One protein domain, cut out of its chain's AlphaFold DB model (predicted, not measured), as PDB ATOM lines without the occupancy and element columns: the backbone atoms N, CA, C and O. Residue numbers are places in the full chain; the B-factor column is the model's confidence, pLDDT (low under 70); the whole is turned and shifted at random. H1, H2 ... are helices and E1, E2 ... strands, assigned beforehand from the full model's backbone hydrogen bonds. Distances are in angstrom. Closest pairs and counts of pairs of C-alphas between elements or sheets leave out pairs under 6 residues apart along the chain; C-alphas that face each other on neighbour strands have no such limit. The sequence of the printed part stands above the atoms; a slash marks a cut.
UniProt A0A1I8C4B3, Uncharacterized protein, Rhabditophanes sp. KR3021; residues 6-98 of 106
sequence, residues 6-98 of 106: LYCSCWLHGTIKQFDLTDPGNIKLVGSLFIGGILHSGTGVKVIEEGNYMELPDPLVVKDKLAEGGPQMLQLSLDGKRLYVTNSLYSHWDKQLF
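AT A GLANCE: This is residues 6 to 98 of the 106 residues of an uncharacterized protein of Rhabditophanes sp. KR3021 (UniProt A0A1I8C4B3). With little regular structure, this is a three-stranded antiparallel sheet, E1-E2-E3, joined by a long loop, residues 35 to 73, to a small hairpin, E4-E5, and then short helix H1, away from the sheet. Printed are 93 residues, with five named strands before one named helix; the class is mixed, with 31 residues in named elements. Only just compact, close to loose, with a radius of gyration of the C-alphas of 14.5 A, it spans 39 by 31 by 26 A.

IN THESE COORDINATES: Find C-alpha 6 at (229.230, 270.768, 315.161), where E1, residues 6 to 10, begins. E2, residues 15 to 20, and E3, residues 28 to 34, measure 16.5 A and 18.2 A. Then come E4, residues 74 to 76, E5, residues 83 to 85, and H1, residues 91 to 97, ending at (234.803, 285.271, 336.326).

HOW THE PARTS SIT: E1, E2 and E3 form a meander, each the antiparallel neighbour of the one before; within hydrogen-bond range are N 8 and O 17, 2.8 A, and N 18 and O 31, 2.8 A. In hairpin E4 and E5, look at N 75 and O 84, 2.9 A. The closest C-alphas of E1 and E4, Ser 9 and Leu 74, are 7.1 A apart. H1 is not on the three-stranded sheet; every O i to N i+4 pair in it is within hydrogen-bond range.

THE WHOLE: The printed part has no cut; its farthest C-alphas, Gly 25 and Asp 64, are 43.5 A apart. The E3 to E4 link is long, and residues 50 to 54 have pLDDT under 70.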
ATOM      1  N   LEU A   6     229.753 269.997 314.038       95.56
ATOM      2  CA  LEU A   6     229.230 270.768 315.161       95.56
ATOM      3  C   LEU A   6     230.380 271.487 315.866       95.56
ATOM      4  O   LEU A   6     231.392 270.874 316.202       95.56
ATOM      5  N   TYR A   7     230.198 272.777 316.131       96.81
ATOM      6  CA  TYR A   7     231.132 273.575 316.917       96.81
ATOM      7  C   TYR A   7     230.509 273.904 318.271       96.81
ATOM      8  O   TYR A   7     229.389 274.406 318.336       96.81
ATOM      9  N   CYS A   8     231.242 273.646 319.350       96.88
ATOM     10  CA  CYS A   8     230.821 273.949 320.712       96.88
ATOM     11  C   CYS A   8     231.759 274.975 321.340       96.88
ATOM     12  O   CYS A   8     232.978 274.795 321.339       96.88
ATOM     13  N   SER A   9     231.177 276.019 321.921       96.88
ATOM     14  CA  SER A   9     231.866 277.030 322.715       96.88
ATOM     15  C   SER A   9     231.858 276.643 324.194       96.88
ATOM     16  O   SER A   9     230.807 276.616 324.838       96.88
ATOM     17  N   CYS A  10     233.024 276.366 324.764       95.50
ATOM     18  CA  CYS A  10     233.194 276.134 326.194       95.50
ATOM     19  C   CYS A  10     233.670 277.432 326.859       95.50
ATOM     20  O   CYS A  10     234.843 277.550 327.209       95.50
ATOM     21  N   TRP A  11     232.753 278.395 327.009       95.69
ATOM     22  CA  TRP A  11     233.024 279.768 327.460       95.69
ATOM     23  C   TRP A  11     233.912 279.849 328.704       95.69
ATOM     24  O   TRP A  11     234.962 280.481 328.671       95.69
ATOM     25  N   LEU A  12     233.553 279.132 329.771       93.69
ATOM     26  CA  LEU A  12     234.327 279.155 331.011       93.69
ATOM     27  C   LEU A  12     235.728 278.553 330.830       93.69
ATOM     28  O   LEU A  12     236.717 279.127 331.270       93.69
ATOM     29  N   HIS A  13     235.822 277.402 330.161       91.44
ATOM     30  CA  HIS A  13     237.093 276.704 329.959       91.44
ATOM     31  C   HIS A  13     238.005 277.386 328.936       91.44
ATOM     32  O   HIS A  13     239.197 277.101 328.933       91.44
ATOM     33  N   GLY A  14     237.466 278.234 328.058       93.75
ATOM     34  CA  GLY A  14     238.262 278.889 327.025       93.75
ATOM     35  C   GLY A  14     238.546 278.013 325.819       93.75
ATOM     36  O   GLY A  14     239.580 278.167 325.187       93.75
ATOM     37  N   THR A  15     237.690 277.040 325.503       93.94
ATOM     38  CA  THR A  15     237.940 276.140 324.364       93.94
ATOM     39  C   THR A  15     236.793 276.130 323.371       93.94
ATOM     40  O   THR A  15     235.624 276.186 323.745       93.94
ATOM     41  N   ILE A  16     237.126 276.037 322.087       97.00
ATOM     42  CA  ILE A  16     236.187 275.666 321.031       97.00
ATOM     43  C   ILE A  16     236.478 274.228 320.647       97.00
ATOM     44  O   ILE A  16     237.625 273.876 320.373       97.00
ATOM     45  N   LYS A  17     235.437 273.403 320.608       96.50
ATOM     46  CA  LYS A  17     235.520 272.008 320.177       96.50
ATOM     47  C   LYS A  17     234.785 271.829 318.861       96.50
ATOM     48  O   LYS A  17     233.681 272.340 318.700       96.50
ATOM     49  N   GLN A  18     235.401 271.101 317.943       97.31
ATOM     50  CA  GLN A  18     234.820 270.714 316.666       97.31
ATOM     51  C   GLN A  18     234.561 269.213 316.681       97.31
ATOM     52  O   GLN A  18     235.480 268.415 316.881       97.31
ATOM     53  N   PHE A  19     233.315 268.839 316.433       97.44
ATOM     54  CA  PHE A  19     232.871 267.460 316.345       97.44
ATOM     55  C   PHE A  19     232.483 267.127 314.910       97.44
ATOM     56  O   PHE A  19     231.772 267.901 314.274       97.44
ATOM     57  N   ASP A  20     232.946 265.987 314.409       97.06
ATOM     58  CA  ASP A  20     232.498 265.397 313.151       97.06
ATOM     59  C   ASP A  20     231.213 264.593 313.400       97.06
ATOM     60  O   ASP A  20     231.180 263.708 314.261       97.06
ATOM     61  N   LEU A  21     230.167 264.950 312.659       96.31
ATOM     62  CA  LEU A  21     228.821 264.383 312.677       96.31
ATOM     63  C   LEU A  21     228.495 263.598 311.396       96.31
ATOM     64  O   LEU A  21     227.330 263.293 311.160       96.31
ATOM     65  N   THR A  22     229.493 263.242 310.574       95.75
ATOM     66  CA  THR A  22     229.280 262.433 309.354       95.75
ATOM     67  C   THR A  22     228.509 261.137 309.654       95.75
ATOM     68  O   THR A  22     227.696 260.703 308.842       95.75
ATOM     69  N   ASP A  23     228.742 260.540 310.829       95.81
ATOM     70  CA  ASP A  23     227.938 259.454 311.399       95.81
ATOM     71  C   ASP A  23     227.346 259.913 312.748       95.81
ATOM     72  O   ASP A  23     228.058 259.912 313.756       95.81
ATOM     73  N   PRO A  24     226.057 260.305 312.807       93.06
ATOM     74  CA  PRO A  24     225.422 260.761 314.045       93.06
ATOM     75  C   PRO A  24     225.387 259.712 315.167       93.06
ATOM     76  O   PRO A  24     225.257 260.079 316.334       93.06
ATOM     77  N   GLY A  25     225.516 258.418 314.841       96.06
ATOM     78  CA  GLY A  25     225.638 257.345 315.831       96.06
ATOM     79  C   GLY A  25     227.035 257.246 316.454       96.06
ATOM     80  O   GLY A  25     227.209 256.567 317.465       96.06
ATOM     81  N   ASN A  26     228.025 257.930 315.874       96.19
ATOM     82  CA  ASN A  26     229.428 257.877 316.266       96.19
ATOM     83  C   ASN A  26     230.104 259.253 316.124       96.19
ATOM     84  O   ASN A  26     230.948 259.477 315.251       96.19
ATOM     85  N   ILE A  27     229.727 260.174 317.009       96.88
ATOM     86  CA  ILE A  27     230.258 261.541 317.063       96.88
ATOM     87  C   ILE A  27     231.738 261.520 317.465       96.88
ATOM     88  O   ILE A  27     232.103 260.940 318.489       96.88
ATOM     89  N   LYS A  28     232.596 262.212 316.705       97.44
ATOM     90  CA  LYS A  28     234.047 262.261 316.966       97.44
ATOM     91  C   LYS A  28     234.523 263.678 317.234       97.44
ATOM     92  O   LYS A  28     234.262 264.571 316.439       97.44
ATOM     93  N   LEU A  29     235.284 263.885 318.308       96.88
ATOM     94  CA  LEU A  29     236.030 265.131 318.504       96.88
ATOM     95  C   LEU A  29     237.209 265.166 317.519       96.88
ATOM     96  O   LEU A  29     238.095 264.319 317.599       96.88
ATOM     97  N   VAL A  30     237.223 266.136 316.605       97.00
ATOM     98  CA  VAL A  30     238.247 266.258 315.545       97.00
ATOM     99  C   VAL A  30     239.086 267.528 315.646       97.00
ATOM    100  O   VAL A  30     240.136 267.618 315.016       97.00
ATOM    101  N   GLY A  31     238.652 268.501 316.446       95.12
ATOM    102  CA  GLY A  31     239.387 269.739 316.664       95.12
ATOM    103  C   GLY A  31     239.127 270.313 318.048       95.12
ATOM    104  O   GLY A  31     238.023 270.217 318.585       95.12
ATOM    105  N   SER A  32     240.156 270.917 318.632       93.94
ATOM    106  CA  SER A  32     240.064 271.658 319.886       93.94
ATOM    107  C   SER A  32     241.013 272.844 319.803       93.94
ATOM    108  O   SER A  32     242.196 272.662 319.526       93.94
ATOM    109  N   LEU A  33     240.499 274.047 320.032       92.25
ATOM    110  CA  LEU A  33     241.270 275.286 320.001       92.25
ATOM    111  C   LEU A  33     241.082 276.036 321.315       92.25
ATOM    112  O   LEU A  33     239.955 276.163 321.791       92.25
ATOM    113  N   PHE A  34     242.179 276.531 321.881       92.06
ATOM    114  CA  PHE A  34     242.162 277.357 323.081       92.06
ATOM    115  C   PHE A  34     242.044 278.843 322.721       92.06
ATOM    116  O   PHE A  34     242.795 279.346 321.887       92.06
ATOM    117  N   ILE A  35     241.080 279.530 323.332       91.31
ATOM    118  CA  ILE A  35     240.771 280.949 323.159       91.31
ATOM    119  C   ILE A  35     240.309 281.507 324.517       91.31
ATOM    120  O   ILE A  35     239.128 281.441 324.839       91.31
ATOM    121  N   GLY A  36     241.218 282.069 325.313       91.12
ATOM    122  CA  GLY A  36     240.870 282.704 326.596       91.12
ATOM    123  C   GLY A  36     240.380 281.706 327.654       91.12
ATOM    124  O   GLY A  36     240.964 280.649 327.826       91.12
ATOM    125  N   GLY A  37     239.302 282.016 328.366       92.56
ATOM    126  CA  GLY A  37     238.755 281.228 329.472       92.56
ATOM    127  C   GLY A  37     239.585 281.315 330.747       92.56
ATOM    128  O   GLY A  37     240.554 282.058 330.830       92.56
ATOM    129  N   ILE A  38     239.192 280.555 331.771       91.25
ATOM    130  CA  ILE A  38     239.884 280.573 333.069       91.25
ATOM    131  C   ILE A  38     241.047 279.577 333.147       91.25
ATOM    132  O   ILE A  38     241.844 279.630 334.081       91.25
ATOM    133  N   LEU A  39     241.129 278.641 332.200       89.81
ATOM    134  CA  LEU A  39     242.095 277.544 332.213       89.81
ATOM    135  C   LEU A  39     243.359 277.913 331.424       89.81
ATOM    136  O   LEU A  39     243.671 277.269 330.431       89.81
ATOM    137  N   HIS A  40     244.090 278.933 331.874       89.19
ATOM    138  CA  HIS A  40     245.443 279.244 331.398       89.19
ATOM    139  C   HIS A  40     246.365 279.628 332.554       89.19
ATOM    140  O   HIS A  40     245.910 280.045 333.621       89.19
ATOM    141  N   SER A  41     247.676 279.549 332.328       88.88
ATOM    142  CA  SER A  41     248.701 279.832 333.347       88.88
ATOM    143  C   SER A  41     248.581 281.233 333.978       88.88
ATOM    144  O   SER A  41     248.894 281.419 335.151       88.88
ATOM    145  N   GLY A  42     248.055 282.209 333.233       86.50
ATOM    146  CA  GLY A  42     247.839 283.590 333.694       86.50
ATOM    147  C   GLY A  42     246.706 283.836 334.712       86.50
ATOM    148  O   GLY A  42     246.661 284.930 335.264       86.50
ATOM    149  N   THR A  43     245.799 282.887 334.984       85.50
ATOM    150  CA  THR A  43     244.676 283.107 335.933       85.50
ATOM    151  C   THR A  43     244.970 282.673 337.368       85.50
ATOM    152  O   THR A  43     244.220 283.015 338.282       85.50
ATOM    153  N   GLY A  44     246.029 281.886 337.582       83.69
ATOM    154  CA  GLY A  44     246.336 281.287 338.884       83.69
ATOM    155  C   GLY A  44     245.384 280.160 339.316       83.69
ATOM    156  O   GLY A  44     245.480 279.693 340.453       83.69
ATOM    157  N   VAL A  45     244.481 279.705 338.437       85.81
ATOM    158  CA  VAL A  45     243.614 278.543 338.689       85.81
ATOM    159  C   VAL A  45     244.466 277.278 338.815       85.81
ATOM    160  O   VAL A  45     245.344 277.023 337.995       85.81
ATOM    161  N   LYS A  46     244.193 276.466 339.842       81.06
ATOM    162  CA  LYS A  46     244.834 275.160 340.044       81.06
ATOM    163  C   LYS A  46     243.853 274.042 339.731       81.06
ATOM    164  O   LYS A  46     242.750 274.013 340.274       81.06
ATOM    165  N   VAL A  47     244.276 273.110 338.888       79.88
ATOM    166  CA  VAL A  47     243.540 271.876 338.615       79.88
ATOM    167  C   VAL A  47     243.831 270.900 339.761       79.88
ATOM    168  O   VAL A  47     244.987 270.574 340.007       79.88
ATOM    169  N   ILE A  48     242.796 270.519 340.518       79.12
ATOM    170  CA  ILE A  48     242.917 269.688 341.736       79.12
ATOM    171  C   ILE A  48     242.785 268.183 341.472       79.12
ATOM    172  O   ILE A  48     243.284 267.384 342.256       79.12
ATOM    173  N   GLU A  49     242.150 267.805 340.366       74.31
ATOM    174  CA  GLU A  49     242.099 266.435 339.860       74.31
ATOM    175  C   GLU A  49     242.633 266.451 338.431       74.31
ATOM    176  O   GLU A  49     242.103 267.169 337.579       74.31
ATOM    177  N   GLU A  50     243.687 265.674 338.178       58.47
ATOM    178  CA  GLU A  50     244.235 265.454 336.839       58.47
ATOM    179  C   GLU A  50     243.204 264.698 335.988       58.47
ATOM    180  O   GLU A  50     243.217 263.477 335.854       58.47
ATOM    181  N   GLY A  51     242.250 265.436 335.424       60.69
ATOM    182  CA  GLY A  51     241.533 265.000 334.234       60.69
ATOM    183  C   GLY A  51     242.453 265.055 333.010       60.69
ATOM    184  O   GLY A  51     243.674 265.064 333.109       60.69
ATOM    185  N   ASN A  52     241.881 265.203 331.816       56.88
ATOM    186  CA  ASN A  52     242.643 265.318 330.560       56.88
ATOM    187  C   ASN A  52     243.495 266.609 330.415       56.88
ATOM    188  O   ASN A  52     243.914 266.931 329.304       56.88
ATOM    189  N   TYR A  53     243.724 267.372 331.486       59.25
ATOM    190  CA  TYR A  53     244.527 268.594 331.477       59.25
ATOM    191  C   TYR A  53     245.828 268.340 332.241       59.25
ATOM    192  O   TYR A  53     245.878 268.530 333.451       59.25
ATOM    193  N   MET A  54     246.862 267.886 331.526       59.62
ATOM    194  CA  MET A  54     248.202 267.687 332.098       59.62
ATOM    195  C   MET A  54     248.908 269.023 332.372       59.62
ATOM    196  O   MET A  54     249.594 269.155 333.377       59.62
ATOM    197  N   GLU A  55     248.698 270.033 331.521       78.06
ATOM    198  CA  GLU A  55     249.268 271.376 331.674       78.06
ATOM    199  C   GLU A  55     248.275 272.438 331.185       78.06
ATOM    200  O   GLU A  55     247.549 272.228 330.205       78.06
ATOM    201  N   LEU A  56     248.214 273.579 331.881       86.38
ATOM    202  CA  LEU A  56     247.410 274.719 331.443       86.38
ATOM    203  C   LEU A  56     248.121 275.428 330.279       86.38
ATOM    204  O   LEU A  56     249.317 275.696 330.388       86.38
ATOM    205  N   PRO A  57     247.411 275.773 329.193       89.19
ATOM    206  CA  PRO A  57     247.991 276.511 328.080       89.19
ATOM    207  C   PRO A  57     248.436 277.919 328.489       89.19
ATOM    208  O   PRO A  57     247.970 278.493 329.482       89.19
ATOM    209  N   ASP A  58     249.308 278.494 327.666       91.00
ATOM    210  CA  ASP A  58     249.680 279.897 327.783       91.00
ATOM    211  C   ASP A  58     248.487 280.822 327.484       91.00
ATOM    212  O   ASP A  58     247.607 280.476 326.683       91.00
ATOM    213  N   PRO A  59     248.434 282.016 328.100       91.75
ATOM    214  CA  PRO A  59     247.373 282.974 327.839       91.75
ATOM    215  C   PRO A  59     247.413 283.426 326.376       91.75
ATOM    216  O   PRO A  59     248.474 283.742 325.833       91.75
ATOM    217  N   LEU A  60     246.249 283.507 325.735       92.19
ATOM    218  CA  LEU A  60     246.164 283.992 324.362       92.19
ATOM    219  C   LEU A  60     246.391 285.510 324.328       92.19
ATOM    220  O   LEU A  60     245.574 286.272 324.838       92.19
ATOM    221  N   VAL A  61     247.462 285.955 323.672       92.00
ATOM    222  CA  VAL A  61     247.749 287.381 323.447       92.00
ATOM    223  C   VAL A  61     247.547 287.713 321.970       92.00
ATOM    224  O   VAL A  61     248.143 287.098 321.088       92.00
ATOM    225  N   VAL A  62     246.708 288.709 321.692       90.50
ATOM    226  CA  VAL A  62     246.428 289.209 320.343       90.50
ATOM    227  C   VAL A  62     246.781 290.690 320.295       90.50
ATOM    228  O   VAL A  62     246.178 291.491 321.003       90.50
ATOM    229  N   LYS A  63     247.732 291.067 319.429       91.94
ATOM    230  CA  LYS A  63     248.206 292.462 319.289       91.94
ATOM    231  C   LYS A  63     248.602 293.081 320.642       91.94
ATOM    232  O   LYS A  63     248.089 294.134 321.013       91.94
ATOM    233  N   ASP A  64     249.443 292.368 321.393       91.31
ATOM    234  CA  ASP A  64     249.951 292.766 322.718       91.31
ATOM    235  C   ASP A  64     248.876 292.965 323.802       91.31
ATOM    236  O   ASP A  64     249.143 293.529 324.861       91.31
ATOM    237  N   LYS A  65     247.651 292.479 323.565       88.88
ATOM    238  CA  LYS A  65     246.563 292.471 324.544       88.88
ATOM    239  C   LYS A  65     246.166 291.044 324.880       88.88
ATOM    240  O   LYS A  65     245.975 290.222 323.983       88.88
ATOM    241  N   LEU A  66     246.014 290.769 326.170       89.06
ATOM    242  CA  LEU A  66     245.446 289.513 326.641       89.06
ATOM    243  C   LEU A  66     244.002 289.391 326.136       89.06
ATOM    244  O   LEU A  66     243.196 290.310 326.291       89.06
ATOM    245  N   ALA A  67     243.685 288.264 325.506       90.06
ATOM    246  CA  ALA A  67     242.332 287.931 325.097       90.06
ATOM    247  C   ALA A  67     241.533 287.461 326.322       90.06
ATOM    248  O   ALA A  67     241.495 286.275 326.639       90.06
ATOM    249  N   GLU A  68     240.923 288.422 327.009       91.44
ATOM    250  CA  GLU A  68     240.035 288.202 328.153       91.44
ATOM    251  C   GLU A  68     238.698 287.557 327.745       91.44
ATOM    252  O   GLU A  68     238.294 287.593 326.574       91.44
ATOM    253  N   GLY A  69     237.969 287.031 328.732       93.69
ATOM    254  CA  GLY A  69     236.724 286.290 328.507       93.69
ATOM    255  C   GLY A  69     236.992 284.909 327.921       93.69
ATOM    256  O   GLY A  69     238.107 284.414 327.993       93.69
ATOM    257  N   GLY A  70     235.993 284.279 327.312       94.56
ATOM    258  CA  GLY A  70     236.142 282.976 326.652       94.56
ATOM    259  C   GLY A  70     235.183 282.836 325.474       94.56
ATOM    260  O   GLY A  70     234.317 283.686 325.305       94.56
ATOM    261  N   PRO A  71     235.287 281.802 324.628       96.38
ATOM    262  CA  PRO A  71     234.515 281.740 323.395       96.38
ATOM    263  C   PRO A  71     233.028 281.587 323.725       96.38
ATOM    264  O   PRO A  71     232.658 280.698 324.492       96.38
ATOM    265  N   GLN A  72     232.180 282.438 323.154       95.81
ATOM    266  CA  GLN A  72     230.746 282.456 323.429       95.81
ATOM    267  C   GLN A  72     229.933 282.275 322.145       95.81
ATOM    268  O   GLN A  72     229.759 281.136 321.717       95.81
ATOM    269  N   MET A  73     229.455 283.338 321.493       97.44
ATOM    270  CA  MET A  73     228.720 283.182 320.240       97.44
ATOM    271  C   MET A  73     229.688 282.735 319.153       97.44
ATOM    272  O   MET A  73     230.761 283.316 318.969       97.44
ATOM    273  N   LEU A  74     229.263 281.725 318.401       97.00
ATOM    274  CA  LEU A  74     229.969 281.211 317.241       97.00
ATOM    275  C   LEU A  74     229.157 281.501 315.985       97.00
ATOM    276  O   LEU A  74     227.946 281.287 315.954       97.00
ATOM    277  N   GLN A  75     229.836 281.926 314.927       97.06
ATOM    278  CA  GLN A  75     229.240 282.041 313.605       97.06
ATOM    279  C   GLN A  75     230.192 281.479 312.558       97.06
ATOM    280  O   GLN A  75     231.294 281.990 312.360       97.06
ATOM    281  N   LEU A  76     229.762 280.430 311.866       95.69
ATOM    282  CA  LEU A  76     230.506 279.868 310.747       95.69
ATOM    283  C   LEU A  76     230.182 280.647 309.467       95.69
ATOM    284  O   LEU A  76     229.025 280.982 309.204       95.69
ATOM    285  N   SER A  77     231.195 280.936 308.657       95.31
ATOM    286  CA  SER A  77     230.996 281.493 307.322       95.31
ATOM    287  C   SER A  77     230.215 280.530 306.427       95.31
ATOM    288  O   SER A  77     230.286 279.312 306.578       95.31
ATOM    289  N   LEU A  78     229.498 281.076 305.442       93.31
ATOM    290  CA  LEU A  78     228.661 280.278 304.539       93.31
ATOM    291  C   LEU A  78     229.460 279.225 303.746       93.31
ATOM    292  O   LEU A  78     228.951 278.137 303.475       93.31
ATOM    293  N   ASP A  79     230.715 279.545 303.415       93.50
ATOM    294  CA  ASP A  79     231.667 278.645 302.750       93.50
ATOM    295  C   ASP A  79     232.290 277.589 303.685       93.50
ATOM    296  O   ASP A  79     233.063 276.755 303.220       93.50
ATOM    297  N   GLY A  80     231.991 277.633 304.988       92.25
ATOM    298  CA  GLY A  80     232.494 276.700 305.997       92.25
ATOM    299  C   GLY A  80     233.967 276.872 306.378       92.25
ATOM    300  O   GLY A  80     234.496 276.042 307.110       92.25
ATOM    301  N   LYS A  81     234.655 277.917 305.896       92.56
ATOM    302  CA  LYS A  81     236.117 278.058 306.046       92.56
ATOM    303  C   LYS A  81     236.566 278.910 307.230       92.56
ATOM    304  O   LYS A  81     237.745 278.891 307.568       92.56
ATOM    305  N   ARG A  82     235.677 279.716 307.815       96.12
ATOM    306  CA  ARG A  82     236.009 280.701 308.854       96.12
ATOM    307  C   ARG A  82     234.992 280.627 309.981       96.12
ATOM    308  O   ARG A  82     233.793 280.691 309.728       96.12
ATOM    309  N   LEU A  83     235.477 280.544 311.213       96.06
ATOM    310  CA  LEU A  83     234.656 280.606 312.415       96.06
ATOM    311  C   LEU A  83     234.905 281.945 313.113       96.06
ATOM    312  O   LEU A  83     236.036 282.252 313.484       96.06
ATOM    313  N   TYR A  84     233.853 282.742 313.265       96.69
ATOM    314  CA  TYR A  84     233.865 284.009 313.990       96.69
ATOM    315  C   TYR A  84     233.363 283.782 315.414       96.69
ATOM    316  O   TYR A  84     232.434 283.001 315.624       96.69
ATOM    317  N   VAL A  85     233.995 284.449 316.379       96.56
ATOM    318  CA  VAL A  85     233.839 284.158 317.808       96.56
ATOM    319  C   VAL A  85     233.751 285.467 318.588       96.56
ATOM    320  O   VAL A  85     234.582 286.352 318.383       96.56
ATOM    321  N   THR A  86     232.779 285.585 319.493       95.25
ATOM    322  CA  THR A  86     232.760 286.626 320.536       95.25
ATOM    323  C   THR A  86     233.208 286.057 321.881       95.25
ATOM    324  O   THR A  86     233.199 284.841 322.070       95.25
ATOM    325  N   ASN A  87     233.625 286.921 322.812       93.88
ATOM    326  CA  ASN A  87     234.259 286.504 324.068       93.88
ATOM    327  C   ASN A  87     233.458 286.786 325.363       93.88
ATOM    328  O   ASN A  87     233.878 286.397 326.453       93.88
ATOM    329  N   SER A  88     232.315 287.465 325.257       93.88
ATOM    330  CA  SER A  88     231.457 287.870 326.383       93.88
ATOM    331  C   SER A  88     230.144 287.084 326.367       93.88
ATOM    332  O   SER A  88     229.626 286.779 325.291       93.88
ATOM    333  N   LEU A  89     229.625 286.743 327.550       93.12
ATOM    334  CA  LEU A  89     228.360 286.022 327.720       93.12
ATOM    335  C   LEU A  89     227.285 286.920 328.324       93.12
ATOM    336  O   LEU A  89     226.214 287.104 327.748       93.12
ATOM    337  N   TYR A  90     227.557 287.426 329.520       93.50
ATOM    338  CA  TYR A  90     226.627 288.242 330.281       93.50
ATOM    339  C   TYR A  90     227.420 289.068 331.279       93.50
ATOM    340  O   TYR A  90     228.152 288.517 332.098       93.50
ATOM    341  N   SER A  91     227.224 290.385 331.265       91.06
ATOM    342  CA  SER A  91     228.090 291.339 331.966       91.06
ATOM    343  C   SER A  91     228.342 291.012 333.441       91.06
ATOM    344  O   SER A  91     229.456 291.180 333.925       91.06
ATOM    345  N   HIS A  92     227.343 290.516 334.173       92.69
ATOM    346  CA  HIS A  92     227.527 290.156 335.582       92.69
ATOM    347  C   HIS A  92     228.422 288.925 335.755       92.69
ATOM    348  O   HIS A  92     229.215 288.880 336.690       92.69
ATOM    349  N   TRP A  93     228.307 287.942 334.863       93.38
ATOM    350  CA  TRP A  93     229.128 286.732 334.891       93.38
ATOM    351  C   TRP A  93     230.539 287.028 334.393       93.38
ATOM    352  O   TRP A  93     231.504 286.603 335.023       93.38
ATOM    353  N   ASP A  94     230.661 287.826 333.332       93.19
ATOM    354  CA  ASP A  94     231.943 288.278 332.798       93.19
ATOM    355  C   ASP A  94     232.763 288.972 333.902       93.19
ATOM    356  O   ASP A  94     233.894 288.584 334.172       93.19
ATOM    357  N   LYS A  95     232.154 289.919 334.636       91.12
ATOM    358  CA  LYS A  95     232.795 290.653 335.746       91.12
ATOM    359  C   LYS A  95     233.188 289.767 336.934       91.12
ATOM    360  O   LYS A  95     234.146 290.088 337.643       91.12
ATOM    361  N   GLN A  96     232.418 288.711 337.200       90.69
ATOM    362  CA  GLN A  96     232.682 287.780 338.302       90.69
ATOM    363  C   GLN A  96     233.828 286.819 337.981       90.69
ATOM    364  O   GLN A  96     234.613 286.502 338.872       90.69
ATOM    365  N   LEU A  97     233.919 286.365 336.730       90.12
ATOM    366  CA  LEU A  97     234.803 285.271 336.326       90.12
ATOM    367  C   LEU A  97     236.078 285.747 335.619       90.12
ATOM    368  O   LEU A  97     237.099 285.071 335.704       90.12
ATOM    369  N   PHE A  98     236.045 286.916 334.973       89.56
ATOM    370  CA  PHE A  98     237.159 287.475 334.208       89.56
ATOM    371  C   PHE A  98     237.550 288.845 334.756       89.56
ATOM    372  O   PHE A  98     236.867 289.851 334.556       89.56
TER     373      PHE A  98